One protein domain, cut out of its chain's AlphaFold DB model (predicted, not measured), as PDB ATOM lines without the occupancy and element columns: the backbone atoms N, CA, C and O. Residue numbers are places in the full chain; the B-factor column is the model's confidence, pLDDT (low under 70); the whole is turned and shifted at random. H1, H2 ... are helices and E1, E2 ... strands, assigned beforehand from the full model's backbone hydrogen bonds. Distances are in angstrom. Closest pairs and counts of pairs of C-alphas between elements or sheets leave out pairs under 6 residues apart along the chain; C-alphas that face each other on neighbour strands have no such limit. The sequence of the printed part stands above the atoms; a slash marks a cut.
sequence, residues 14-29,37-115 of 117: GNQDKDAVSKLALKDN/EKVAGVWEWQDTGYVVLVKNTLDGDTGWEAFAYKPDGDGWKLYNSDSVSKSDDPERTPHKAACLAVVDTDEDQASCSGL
ATOM      1  N   GLY A  14     288.965 281.217 202.579       60.25
ATOM      2  CA  GLY A  14     288.643 281.637 203.948       60.25
ATOM      3  C   GLY A  14     287.622 282.781 204.049       60.25
ATOM      4  O   GLY A  14     286.878 282.850 205.021       60.25
ATOM      5  N   ASN A  15     287.529 283.663 203.046       72.88
ATOM      6  CA  ASN A  15     286.466 284.677 203.006       72.88
ATOM      7  C   ASN A  15     285.137 284.094 202.504       72.88
ATOM      8  O   ASN A  15     284.080 284.484 202.992       72.88
ATOM      9  N   GLN A  16     285.178 283.160 201.551       83.06
ATOM     10  CA  GLN A  16     283.975 282.513 201.022       83.06
ATOM     11  C   GLN A  16     283.290 281.628 202.070       83.06
ATOM     12  O   GLN A  16     282.062 281.643 202.159       83.06
ATOM     13  N   ASP A  17     284.066 280.921 202.891       90.69
ATOM     14  CA  ASP A  17     283.541 280.062 203.953       90.69
ATOM     15  C   ASP A  17     282.911 280.886 205.077       90.69
ATOM     16  O   ASP A  17     281.766 280.631 205.454       90.69
ATOM     17  N   LYS A  18     283.588 281.956 205.522       92.12
ATOM     18  CA  LYS A  18     283.035 282.919 206.491       92.12
ATOM     19  C   LYS A  18     281.723 283.537 206.008       92.12
ATOM     20  O   LYS A  18     280.771 283.639 206.786       92.12
ATOM     21  N   ASP A  19     281.641 283.910 204.732       93.50
ATOM     22  CA  ASP A  19     280.412 284.433 204.129       93.50
ATOM     23  C   ASP A  19     279.300 283.375 204.060       93.50
ATOM     24  O   ASP A  19     278.121 283.706 204.227       93.50
ATOM     25  N   ALA A  20     279.643 282.109 203.801       94.19
ATOM     26  CA  ALA A  20     278.684 281.010 203.733       94.19
ATOM     27  C   ALA A  20     278.060 280.727 205.105       94.19
ATOM     28  O   ALA A  20     276.831 280.763 205.230       94.19
ATOM     29  N   VAL A  21     278.881 280.534 206.143       95.25
ATOM     30  CA  VAL A  21     278.390 280.284 207.511       95.25
ATOM     31  C   VAL A  21     277.660 281.497 208.089       95.25
ATOM     32  O   VAL A  21     276.659 281.332 208.777       95.25
ATOM     33  N   SER A  22     278.061 282.721 207.728       95.06
ATOM     34  CA  SER A  22     277.345 283.953 208.100       95.06
ATOM     35  C   SER A  22     275.909 283.980 207.580       95.06
ATOM     36  O   SER A  22     274.982 284.357 208.295       95.06
ATOM     37  N   LYS A  23     275.710 283.586 206.316       94.81
ATOM     38  CA  LYS A  23     274.376 283.530 205.700       94.81
ATOM     39  C   LYS A  23     273.521 282.425 206.312       94.81
ATOM     40  O   LYS A  23     272.318 282.625 206.458       94.81
ATOM     41  N   LEU A  24     274.129 281.289 206.657       95.31
ATOM     42  CA  LEU A  24     273.445 280.209 207.366       95.31
ATOM     43  C   LEU A  24     273.010 280.659 208.759       95.31
ATOM     44  O   LEU A  24     271.833 280.530 209.064       95.31
ATOM     45  N   ALA A  25     273.889 281.301 209.530       94.25
ATOM     46  CA  ALA A  25     273.568 281.793 210.870       94.25
ATOM     47  C   ALA A  25     272.386 282.769 210.862       94.25
ATOM     48  O   ALA A  25     271.457 282.630 211.649       94.25
ATOM     49  N   LEU A  26     272.368 283.728 209.928       93.31
ATOM     50  CA  LEU A  26     271.231 284.644 209.781       93.31
ATOM     51  C   LEU A  26     269.942 283.898 209.408       93.31
ATOM     52  O   LEU A  26     268.883 284.182 209.953       93.31
ATOM     53  N   LYS A  27     270.024 282.923 208.497       91.62
ATOM     54  CA  LYS A  27     268.865 282.110 208.112       91.62
ATOM     55  C   LYS A  27     268.330 281.290 209.291       91.62
ATOM     56  O   LYS A  27     267.115 281.249 209.475       91.62
ATOM     57  N   ASP A  28     269.213 280.666 210.061       88.50
ATOM     58  CA  ASP A  28     268.870 279.789 211.183       88.50
ATOM     59  C   ASP A  28     268.331 280.588 212.385       88.50
ATOM     60  O   ASP A  28     267.458 280.103 213.103       88.50
ATOM     61  N   ASN A  29     268.773 281.836 212.558       85.81
ATOM     62  CA  ASN A  29     268.295 282.745 213.603       85.81
ATOM     63  C   ASN A  29     266.925 283.390 213.273       85.81
ATOM     64  O   ASN A  29     266.139 283.668 214.184       85.81
ATOM     65  N   GLU A  37     268.780 291.507 212.634       90.38
ATOM     66  CA  GLU A  37     269.843 290.523 212.805       90.38
ATOM     67  C   GLU A  37     271.089 290.999 212.069       90.38
ATOM     68  O   GLU A  37     271.025 291.474 210.929       90.38
ATOM     69  N   LYS A  38     272.244 290.902 212.721       91.88
ATOM     70  CA  LYS A  38     273.522 291.266 212.113       91.88
ATOM     71  C   LYS A  38     274.622 290.349 212.613       91.88
ATOM     72  O   LYS A  38     274.827 290.243 213.819       91.88
ATOM     73  N   VAL A  39     275.393 289.779 211.691       92.69
ATOM     74  CA  VAL A  39     276.638 289.090 212.041       92.69
ATOM     75  C   VAL A  39     277.608 290.098 212.648       92.69
ATOM     76  O   VAL A  39     277.929 291.127 212.046       92.69
ATOM     77  N   ALA A  40     278.036 289.814 213.868       91.25
ATOM     78  CA  ALA A  40     278.949 290.649 214.627       91.25
ATOM     79  C   ALA A  40     280.385 290.130 214.608       91.25
ATOM     80  O   ALA A  40     281.307 290.930 214.745       91.25
ATOM     81  N   GLY A  41     280.570 288.827 214.408       91.56
ATOM     82  CA  GLY A  41     281.882 288.219 214.256       91.56
ATOM     83  C   GLY A  41     281.789 286.793 213.734       91.56
ATOM     84  O   GLY A  41     280.759 286.133 213.875       91.56
ATOM     85  N   VAL A  42     282.869 286.362 213.085       93.94
ATOM     86  CA  VAL A  42     283.036 285.013 212.543       93.94
ATOM     87  C   VAL A  42     284.476 284.594 212.772       93.94
ATOM     88  O   VAL A  42     285.400 285.265 212.296       93.94
ATOM     89  N   TRP A  43     284.660 283.476 213.458       91.69
ATOM     90  CA  TRP A  43     285.977 282.970 213.816       91.69
ATOM     91  C   TRP A  43     286.079 281.485 213.518       91.69
ATOM     92  O   TRP A  43     285.077 280.774 213.535       91.69
ATOM     93  N   GLU A  44     287.289 281.038 213.205       89.94
ATOM     94  CA  GLU A  44     287.580 279.612 213.085       89.94
ATOM     95  C   GLU A  44     287.417 278.962 214.458       89.94
ATOM     96  O   GLU A  44     287.820 279.520 215.479       89.94
ATOM     97  N   TRP A  45     286.778 277.803 214.479       83.06
ATOM     98  CA  TRP A  45     286.492 277.044 215.683       83.06
ATOM     99  C   TRP A  45     286.904 275.594 215.456       83.06
ATOM    100  O   TRP A  45     286.397 274.933 214.546       83.06
ATOM    101  N   GLN A  46     287.828 275.101 216.286       76.88
ATOM    102  CA  GLN A  46     288.547 273.840 216.056       76.88
ATOM    103  C   GLN A  46     289.285 273.835 214.692       76.88
ATOM    104  O   GLN A  46     289.367 274.856 214.014       76.88
ATOM    105  N   ASP A  47     289.847 272.695 214.274       76.25
ATOM    106  CA  ASP A  47     290.692 272.611 213.066       76.25
ATOM    107  C   ASP A  47     289.939 272.836 211.737       76.25
ATOM    108  O   ASP A  47     290.568 272.988 210.690       76.25
ATOM    109  N   THR A  48     288.599 272.795 211.735       84.00
ATOM    110  CA  THR A  48     287.799 272.830 210.491       84.00
ATOM    111  C   THR A  48     286.451 273.554 210.588       84.00
ATOM    112  O   THR A  48     285.750 273.644 209.582       84.00
ATOM    113  N   GLY A  49     286.047 274.038 211.764       90.56
ATOM    114  CA  GLY A  49     284.739 274.658 211.975       90.56
ATOM    115  C   GLY A  49     284.783 276.184 212.009       90.56
ATOM    116  O   GLY A  49     285.844 276.806 211.993       90.56
ATOM    117  N   TYR A  50     283.601 276.788 212.111       93.50
ATOM    118  CA  TYR A  50     283.439 278.219 212.357       93.50
ATOM    119  C   TYR A  50     282.428 278.466 213.470       93.50
ATOM    120  O   TYR A  50     281.398 277.795 213.525       93.50
ATOM    121  N   VAL A  51     282.685 279.478 214.295       93.44
ATOM    122  CA  VAL A  51     281.687 280.064 215.189       93.44
ATOM    123  C   VAL A  51     281.268 281.437 214.668       93.44
ATOM    124  O   VAL A  51     282.103 282.282 214.336       93.44
ATOM    125  N   VAL A  52     279.960 281.653 214.565       95.00
ATOM    126  CA  VAL A  52     279.341 282.896 214.096       95.00
ATOM    127  C   VAL A  52     278.559 283.507 215.244       95.00
ATOM    128  O   VAL A  52     277.691 282.857 215.814       95.00
ATOM    129  N   LEU A  53     278.828 284.772 215.555       94.00
ATOM    130  CA  LEU A  53     278.060 285.531 216.535       94.00
ATOM    131  C   LEU A  53     277.070 286.446 215.818       94.00
ATOM    132  O   LEU A  53     277.467 287.338 215.060       94.00
ATOM    133  N   VAL A  54     275.784 286.263 216.095       93.19
ATOM    134  CA  VAL A  54     274.698 287.087 215.566       93.19
ATOM    135  C   VAL A  54     274.183 288.005 216.667       93.19
ATOM    136  O   VAL A  54     273.815 287.573 217.757       93.19
ATOM    137  N   LYS A  55     274.155 289.305 216.373       91.50
ATOM    138  CA  LYS A  55     273.485 290.314 217.187       91.50
ATOM    139  C   LYS A  55     272.018 290.382 216.788       91.50
ATOM    140  O   LYS A  55     271.711 290.652 215.627       91.50
ATOM    141  N   ASN A  56     271.154 290.279 217.784       89.00
ATOM    142  CA  ASN A  56     269.709 290.341 217.657       89.00
ATOM    143  C   ASN A  56     269.194 291.612 218.324       89.00
ATOM    144  O   ASN A  56     269.507 291.856 219.484       89.00
ATOM    145  N   THR A  57     268.430 292.439 217.612       88.06
ATOM    146  CA  THR A  57     267.795 293.636 218.186       88.06
ATOM    147  C   THR A  57     266.291 293.603 217.943       88.06
ATOM    148  O   THR A  57     265.862 293.517 216.794       88.06
ATOM    149  N   LEU A  58     265.498 293.687 219.009       87.38
ATOM    150  CA  LEU A  58     264.034 293.716 218.962       87.38
ATOM    151  C   LEU A  58     263.530 294.743 219.979       87.38
ATOM    152  O   LEU A  58     263.936 294.696 221.132       87.38
ATOM    153  N   ASP A  59     262.706 295.697 219.544       88.44
ATOM    154  CA  ASP A  59     262.110 296.744 220.397       88.44
ATOM    155  C   ASP A  59     263.097 297.508 221.310       88.44
ATOM    156  O   ASP A  59     262.730 298.050 222.348       88.44
ATOM    157  N   GLY A  60     264.363 297.614 220.888       82.75
ATOM    158  CA  GLY A  60     265.435 298.290 221.630       82.75
ATOM    159  C   GLY A  60     266.277 297.362 222.510       82.75
ATOM    160  O   GLY A  60     267.397 297.732 222.869       82.75
ATOM    161  N   ASP A  61     265.813 296.140 222.767       84.62
ATOM    162  CA  ASP A  61     266.568 295.116 223.479       84.62
ATOM    163  C   ASP A  61     267.554 294.415 222.545       84.62
ATOM    164  O   ASP A  61     267.253 294.117 221.387       84.62
ATOM    165  N   THR A  62     268.766 294.165 223.047       85.25
ATOM    166  CA  THR A  62     269.834 293.503 222.292       85.25
ATOM    167  C   THR A  62     270.185 292.153 222.912       85.25
ATOM    168  O   THR A  62     270.757 292.108 224.000       85.25
ATOM    169  N   GLY A  63     269.949 291.077 222.164       86.56
ATOM    170  CA  GLY A  63     270.431 289.724 222.439       86.56
ATOM    171  C   GLY A  63     271.571 289.306 221.507       86.56
ATOM    172  O   GLY A  63     271.898 290.004 220.541       86.56
ATOM    173  N   TRP A  64     272.179 288.164 221.811       89.50
ATOM    174  CA  TRP A  64     273.293 287.598 221.055       89.50
ATOM    175  C   TRP A  64     273.142 286.087 221.012       89.50
ATOM    176  O   TRP A  64     272.882 285.484 222.047       89.50
ATOM    177  N   GLU A  65     273.325 285.502 219.838       92.19
ATOM    178  CA  GLU A  65     273.261 284.058 219.618       92.19
ATOM    179  C   GLU A  65     274.545 283.631 218.909       92.19
ATOM    180  O   GLU A  65     274.994 284.302 217.970       92.19
ATOM    181  N   ALA A  66     275.165 282.556 219.380       93.38
ATOM    182  CA  ALA A  66     276.329 281.958 218.750       93.38
ATOM    183  C   ALA A  66     275.921 280.688 218.005       93.38
ATOM    184  O   ALA A  66     275.124 279.901 218.502       93.38
ATOM    185  N   PHE A  67     276.499 280.475 216.825       94.44
ATOM    186  CA  PHE A  67     276.262 279.304 215.986       94.44
ATOM    187  C   PHE A  67     277.595 278.660 215.620       94.44
ATOM    188  O   PHE A  67     278.461 279.325 215.050       94.44
ATOM    189  N   ALA A  68     277.753 277.372 215.903       93.75
ATOM    190  CA  ALA A  68     278.891 276.567 215.487       93.75
ATOM    191  C   ALA A  68     278.546 275.751 214.240       93.75
ATOM    192  O   ALA A  68     277.619 274.941 214.257       93.75
ATOM    193  N   TYR A  69     279.335 275.903 213.181       94.69
ATOM    194  CA  TYR A  69     279.217 275.134 211.945       94.69
ATOM    195  C   TYR A  69     280.444 274.252 211.727       94.69
ATOM    196  O   TYR A  69     281.578 274.676 211.954       94.69
ATOM    197  N   LYS A  70     280.213 273.033 211.234       93.19
ATOM    198  CA  LYS A  70     281.255 272.107 210.767       93.19
ATOM    199  C   LYS A  70     281.021 271.740 209.297       93.19
ATOM    200  O   LYS A  70     279.869 271.789 208.850       93.19
ATOM    201  N   PRO A  71     282.075 271.383 208.544       92.69
ATOM    202  CA  PRO A  71     281.927 270.948 207.163       92.69
ATOM    203  C   PRO A  71     281.133 269.637 207.100       92.69
ATOM    204  O   PRO A  71     281.346 268.726 207.903       92.69
ATOM    205  N   ASP A  72     280.222 269.545 206.136       92.56
ATOM    206  CA  ASP A  72     279.408 268.362 205.848       92.56
ATOM    207  C   ASP A  72     279.284 268.197 204.326       92.56
ATOM    208  O   ASP A  72     278.501 268.882 203.661       92.56
ATOM    209  N   GLY A  73     280.127 267.329 203.759       88.06
ATOM    210  CA  GLY A  73     280.282 267.192 202.310       88.06
ATOM    211  C   GLY A  73     280.795 268.485 201.667       88.06
ATOM    212  O   GLY A  73     281.849 268.987 202.044       88.06
ATOM    213  N   ASP A  74     280.031 269.019 200.712       87.06
ATOM    214  CA  ASP A  74     280.338 270.269 199.998       87.06
ATOM    215  C   ASP A  74     279.744 271.519 200.686       87.06
ATOM    216  O   ASP A  74     279.692 272.599 200.093       87.06
ATOM    217  N   GLY A  75     279.222 271.377 201.910       92.00
ATOM    218  CA  GLY A  75     278.524 272.441 202.625       92.00
ATOM    219  C   GLY A  75     278.866 272.518 204.109       92.00
ATOM    220  O   GLY A  75     279.831 271.932 204.592       92.00
ATOM    221  N   TRP A  76     278.036 273.265 204.832       95.25
ATOM    222  CA  TRP A  76     278.176 273.513 206.263       95.25
ATOM    223  C   TRP A  76     276.922 273.049 206.987       95.25
ATOM    224  O   TRP A  76     275.803 273.306 206.535       95.25
ATOM    225  N   LYS A  77     277.109 272.402 208.132       94.81
ATOM    226  CA  LYS A  77     276.024 271.930 208.987       94.81
ATOM    227  C   LYS A  77     276.124 272.572 210.359       94.81
ATOM    228  O   LYS A  77     277.213 272.641 210.929       94.81
ATOM    229  N   LEU A  78     274.980 273.020 210.879       94.81
ATOM    230  CA  LEU A  78     274.875 273.502 212.250       94.81
ATOM    231  C   LEU A  78     275.197 272.348 213.206       94.81
ATOM    232  O   LEU A  78     274.558 271.294 213.161       94.81
ATOM    233  N   TYR A  79     276.216 272.550 214.028       91.94
ATOM    234  CA  TYR A  79     276.657 271.605 215.043       91.94
ATOM    235  C   TYR A  79     276.041 271.940 216.401       91.94
ATOM    236  O   TYR A  79     275.475 271.059 217.041       91.94
ATOM    237  N   ASN A  80     276.126 273.207 216.806       92.44
ATOM    238  CA  ASN A  80     275.559 273.699 218.055       92.44
ATOM    239  C   ASN A  80     275.165 275.176 217.914       92.44
ATOM    240  O   ASN A  80     275.707 275.882 217.061       92.44
ATOM    241  N   SER A  81     274.244 275.642 218.746       92.38
ATOM    242  CA  SER A  81     273.906 277.057 218.881       92.38
ATOM    243  C   SER A  81     273.423 277.342 220.292       92.38
ATOM    244  O   SER A  81     272.660 276.540 220.832       92.38
ATOM    245  N   ASP A  82     273.829 278.474 220.852       91.44
ATOM    246  CA  ASP A  82     273.326 278.911 222.151       91.44
ATOM    247  C   ASP A  82     273.351 280.439 222.295       91.44
ATOM    248  O   ASP A  82     274.134 281.165 221.659       91.44
ATOM    249  N   SER A  83     272.500 280.929 223.189       89.38
ATOM    250  CA  SER A  83     272.395 282.333 223.541       89.38
ATOM    251  C   SER A  83     273.607 282.780 224.350       89.38
ATOM    252  O   SER A  83     273.945 282.241 225.402       89.38
ATOM    253  N   VAL A  84     274.239 283.864 223.906       86.12
ATOM    254  CA  VAL A  84     275.390 284.448 224.591       86.12
ATOM    255  C   VAL A  84     274.899 285.413 225.669       86.12
ATOM    256  O   VAL A  84     274.530 286.561 225.396       86.12
ATOM    257  N   SER A  85     274.916 284.965 226.926       73.56
ATOM    258  CA  SER A  85     274.604 285.815 228.076       73.56
ATOM    259  C   SER A  85     275.765 286.779 228.380       73.56
ATOM    260  O   SER A  85     276.922 286.394 228.567       73.56
ATOM    261  N   LYS A  86     275.446 288.078 228.382       57.88
ATOM    262  CA  LYS A  86     276.404 289.192 228.485       57.88
ATOM    263  C   LYS A  86     276.819 289.580 229.912       57.88
ATOM    264  O   LYS A  86     277.623 290.494 230.047       57.88
ATOM    265  N   SER A  87     276.234 289.010 230.962       51.97
ATOM    266  CA  SER A  87     276.054 289.794 232.192       51.97
ATOM    267  C   SER A  87     277.189 289.792 233.215       51.97
ATOM    268  O   SER A  87     277.264 290.773 233.945       51.97
ATOM    269  N   ASP A  88     278.083 288.797 233.283       48.44
ATOM    270  CA  ASP A  88     278.854 288.608 234.534       48.44
ATOM    271  C   ASP A  88     280.373 288.408 234.391       48.44
ATOM    272  O   ASP A  88     281.042 288.124 235.383       48.44
ATOM    273  N   ASP A  89     280.951 288.589 233.200       58.88
ATOM    274  CA  ASP A  89     282.390 288.374 232.988       58.88
ATOM    275  C   ASP A  89     283.052 289.559 232.252       58.88
ATOM    276  O   ASP A  89     282.883 289.703 231.036       58.88
ATOM    277  N   PRO A  90     283.804 290.426 232.963       54.75
ATOM    278  CA  PRO A  90     284.497 291.565 232.361       54.75
ATOM    279  C   PRO A  90     285.657 291.157 231.437       54.75
ATOM    280  O   PRO A  90     286.139 291.998 230.679       54.75
ATOM    281  N   GLU A  91     286.102 289.896 231.465       62.72
ATOM    282  CA  GLU A  91     287.169 289.359 230.608       62.72
ATOM    283  C   GLU A  91     286.631 288.650 229.354       62.72
ATOM    284  O   GLU A  91     287.393 288.084 228.561       62.72
ATOM    285  N   ARG A  92     285.308 288.632 229.163       74.00
ATOM    286  CA  ARG A  92     284.651 287.895 228.084       74.00
ATOM    287  C   ARG A  92     284.542 288.762 226.821       74.00
ATOM    288  O   ARG A  92     283.625 289.569 226.681       74.00
ATOM    289  N   THR A  93     285.484 288.588 225.887       83.62
ATOM    290  CA  THR A  93     285.432 289.212 224.549       83.62
ATOM    291  C   THR A  93     284.357 288.556 223.669       83.62
ATOM    292  O   THR A  93     284.025 287.394 223.906       83.62
ATOM    293  N   PRO A  94     283.799 289.242 222.655       84.75
ATOM    294  CA  PRO A  94     282.917 288.653 221.646       84.75
ATOM    295  C   PRO A  94     283.333 287.273 221.118       84.75
ATOM    296  O   PRO A  94     282.493 286.373 221.097       84.75
ATOM    297  N   HIS A  95     284.602 287.079 220.741       87.44
ATOM    298  CA  HIS A  95     285.090 285.787 220.252       87.44
ATOM    299  C   HIS A  95     285.031 284.711 221.342       87.44
ATOM    300  O   HIS A  95     284.429 283.651 221.151       87.44
ATOM    301  N   LYS A  96     285.600 285.005 222.517       86.69
ATOM    302  CA  LYS A  96     285.606 284.096 223.670       86.69
ATOM    303  C   LYS A  96     284.183 283.750 224.122       86.69
ATOM    304  O   LYS A  96     283.905 282.594 224.422       86.69
ATOM    305  N   ALA A  97     283.275 284.726 224.129       86.75
ATOM    306  CA  ALA A  97     281.870 284.548 224.485       86.75
ATOM    307  C   ALA A  97     281.152 283.596 223.524       86.75
ATOM    308  O   ALA A  97     280.448 282.695 223.970       86.75
ATOM    309  N   ALA A  98     281.344 283.798 222.217       87.88
ATOM    310  CA  ALA A  98     280.733 282.967 221.189       87.88
ATOM    311  C   ALA A  98     281.261 281.530 221.247       87.88
ATOM    312  O   ALA A  98     280.474 280.594 221.182       87.88
ATOM    313  N   CYS A  99     282.575 281.360 221.434       88.75
ATOM    314  CA  CYS A  99     283.204 280.050 221.593       88.75
ATOM    315  C   CYS A  99     282.647 279.305 222.813       88.75
ATOM    316  O   CYS A  99     282.163 278.188 222.674       88.75
ATOM    317  N   LEU A 100     282.636 279.941 223.992       88.31
ATOM    318  CA  LEU A 100     282.157 279.322 225.235       88.31
ATOM    319  C   LEU A 100     280.674 278.926 225.201       88.31
ATOM    320  O   LEU A 100     280.287 278.033 225.943       88.31
ATOM    321  N   ALA A 101     279.856 279.583 224.375       87.06
ATOM    322  CA  ALA A 101     278.433 279.279 224.252       87.06
ATOM    323  C   ALA A 101     278.154 277.995 223.450       87.06
ATOM    324  O   ALA A 101     277.124 277.370 223.645       87.06
ATOM    325  N   VAL A 102     279.055 277.589 222.551       86.25
ATOM    326  CA  VAL A 102     278.803 276.480 221.606       86.25
ATOM    327  C   VAL A 102     279.640 275.228 221.880       86.25
ATOM    328  O   VAL A 102     279.517 274.239 221.153       86.25
ATOM    329  N   VAL A 103     280.516 275.268 222.886       86.62
ATOM    330  CA  VAL A 103     281.387 274.150 223.272       86.62
ATOM    331  C   VAL A 103     280.817 273.372 224.453       86.62
ATOM    332  O   VAL A 103     280.396 273.952 225.449       86.62
ATOM    333  N   ASP A 104     280.897 272.044 224.372       81.44
ATOM    334  CA  ASP A 104     280.257 271.149 225.347       81.44
ATOM    335  C   ASP A 104     281.258 270.357 226.210       81.44
ATOM    336  O   ASP A 104     280.850 269.616 227.103       81.44
ATOM    337  N   THR A 105     282.565 270.474 225.945       83.62
ATOM    338  CA  THR A 105     283.613 269.720 226.656       83.62
ATOM    339  C   THR A 105     284.569 270.639 227.411       83.62
ATOM    340  O   THR A 105     284.862 271.747 226.962       83.62
ATOM    341  N   ASP A 106     285.108 270.161 228.536       83.25
ATOM    342  CA  ASP A 106     286.117 270.894 229.317       83.25
ATOM    343  C   ASP A 106     287.378 271.198 228.485       83.25
ATOM    344  O   ASP A 106     288.004 272.246 228.647       83.25
ATOM    345  N   GLU A 107     287.744 270.295 227.570       81.69
ATOM    346  CA  GLU A 107     288.880 270.460 226.656       81.69
ATOM    347  C   GLU A 107     288.637 271.608 225.662       81.69
ATOM    348  O   GLU A 107     289.483 272.493 225.507       81.69
ATOM    349  N   ASP A 108     287.450 271.660 225.057       82.12
ATOM    350  CA  ASP A 108     287.067 272.748 224.158       82.12
ATOM    351  C   ASP A 108     286.925 274.081 224.913       82.12
ATOM    352  O   ASP A 108     287.372 275.122 224.426       82.12
ATOM    353  N   GLN A 109     286.380 274.069 226.133       82.50
ATOM    354  CA  GLN A 109     286.303 275.260 226.988       82.50
ATOM    355  C   GLN A 109     287.693 275.810 227.327       82.50
ATOM    356  O   GLN A 109     287.910 277.026 227.279       82.50
ATOM    357  N   ALA A 110     288.656 274.930 227.619       84.12
ATOM    358  CA  ALA A 110     290.042 275.326 227.836       84.12
ATOM    359  C   ALA A 110     290.639 275.978 226.578       84.12
ATOM    360  O   ALA A 110     291.322 276.999 226.696       84.12
ATOM    361  N   SER A 111     290.322 275.471 225.382       81.94
ATOM    362  CA  SER A 111     290.755 276.085 224.118       81.94
ATOM    363  C   SER A 111     290.173 277.495 223.907       81.94
ATOM    364  O   SER A 111     290.888 278.392 223.457       81.94
ATOM    365  N   CYS A 112     288.926 277.740 224.332       83.69
ATOM    366  CA  CYS A 112     288.301 279.064 224.260       83.69
ATOM    367  C   CYS A 112     288.930 280.081 225.234       83.69
ATOM    368  O   CYS A 112     288.857 281.288 225.002       83.69
ATOM    369  N   SER A 113     289.533 279.626 226.341       76.25
ATOM    370  CA  SER A 113     290.039 280.508 227.406       76.25
ATOM    371  C   SER A 113     291.186 281.429 226.965       76.25
ATOM    372  O   SER A 113     291.319 282.527 227.505       76.25
ATOM    373  N   GLY A 114     291.968 281.004 225.965       76.69
ATOM    374  CA  GLY A 114     293.070 281.772 225.377       76.69
ATOM    375  C   GLY A 114     292.656 282.724 224.253       76.69
ATOM    376  O   GLY A 114     293.508 283.431 223.714       76.69
ATOM    377  N   LEU A 115     291.372 282.746 223.877       81.94
ATOM    378  CA  LEU A 115     290.875 283.606 222.811       81.94
ATOM    379  C   LEU A 115     290.796 285.062 223.274       81.94
ATOM    380  O   LEU A 115     290.273 285.377 224.344       81.94
TER     381      LEU A 115
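Overview. This is residues 14 to 29 and 37 to 115 of the 117 residues of an uncharacterized protein of Curtobacterium sp. MCLR17_054 (UniProt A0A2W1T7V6). A strongly twisted sheet of four strands curls round one helix, H1, while a second helix, H2, packs across its other face and H3 folds back along H2, away from the sheet. The tips of two strand turns, at Gly 60 and Gly 73, make the longest distance. The printed part has 95 residues with three named helices and four named strands, in the order H1 E1 E2 E3 E4 H2 H3; the sheet runs E1, E2, E3, E4, antiparallel throughout, and the class is mixed, helices and strands. The whole is compact, with a radius of gyration of the C-alphas of 12.9 A and spans of 38 by 34 by 20 A.

Along the chain. H1, residues 14 to 29, begins at C-alpha 14 (288.643, 281.637, 203.948) and measures 22.5 A from first to last C-alpha. E1 is residues 37 to 45, 21.6 A, and bends by 55 degrees at residue 40. E2, residues 49 to 58, measures 29.0 A. E3, residues 61 to 72, is the longest strand at 34.5 A, from C-alpha 61 (266.568, 295.116, 223.479). E4, residues 75 to 83, measures 23.9 A and bends by 52 degrees at residue 79. H2 is residues 94 to 102, 12.8 A. H3 is residues 106 to 113, 10.6 A, ending at C-alpha 113 (290.039, 280.508, 227.406).

Arrangement. The strands form a meander, each the antiparallel neighbour of the one before, and E1 and E4 are the edge strands. In the hairpin E1 and E2, N 40 and O 53 are within hydrogen-bond range at 2.8 A. In the hairpin E2 and E3, N 54 and O 65 are at 2.8 A; in the hairpin E3 and E4, N 68 and O 80 are at 2.8 A. H1 is on the sheet, which curls round it; its closest C-alphas to E2 are those of Ser 22 and Val 52, 6.4 A. H2 is on the opposite face, giving three layers, with helices on both faces of the sheet. Its height over the sheet is 7.2 A, and it runs across the strands, at 74 degrees to E2 on the local plane. The closest C-alphas of H2 and E3 are those of Ala 66 and Ala 98, 5.1 A. H2 and H3 touch as a helical hairpin, at a shallow tilt of 11 degrees, opposite ways; their closest C-alphas are those of Lys 96 and Cys 112, 5.7 A. H3 is not on the sheet, and H1 is apart from H2 and H3. Each O i to N i+4 pair is within hydrogen-bond range in H1 and H3, and 4 of 5 in H2.

Size, cuts and confidence. The C-alphas farthest apart, those of Gly 60 and Gly 73, are 39.5 A apart. Residues 30 to 36 are not printed, and C-alphas 29 and 37 are 8.0 A apart across this cut. Of the links printed whole, none is long; E4 to H2, with 10 residues, is short and the others are tight. The mean pLDDT of the printed part is 85.9; residue 14 and residues 86 to 91 are under 70.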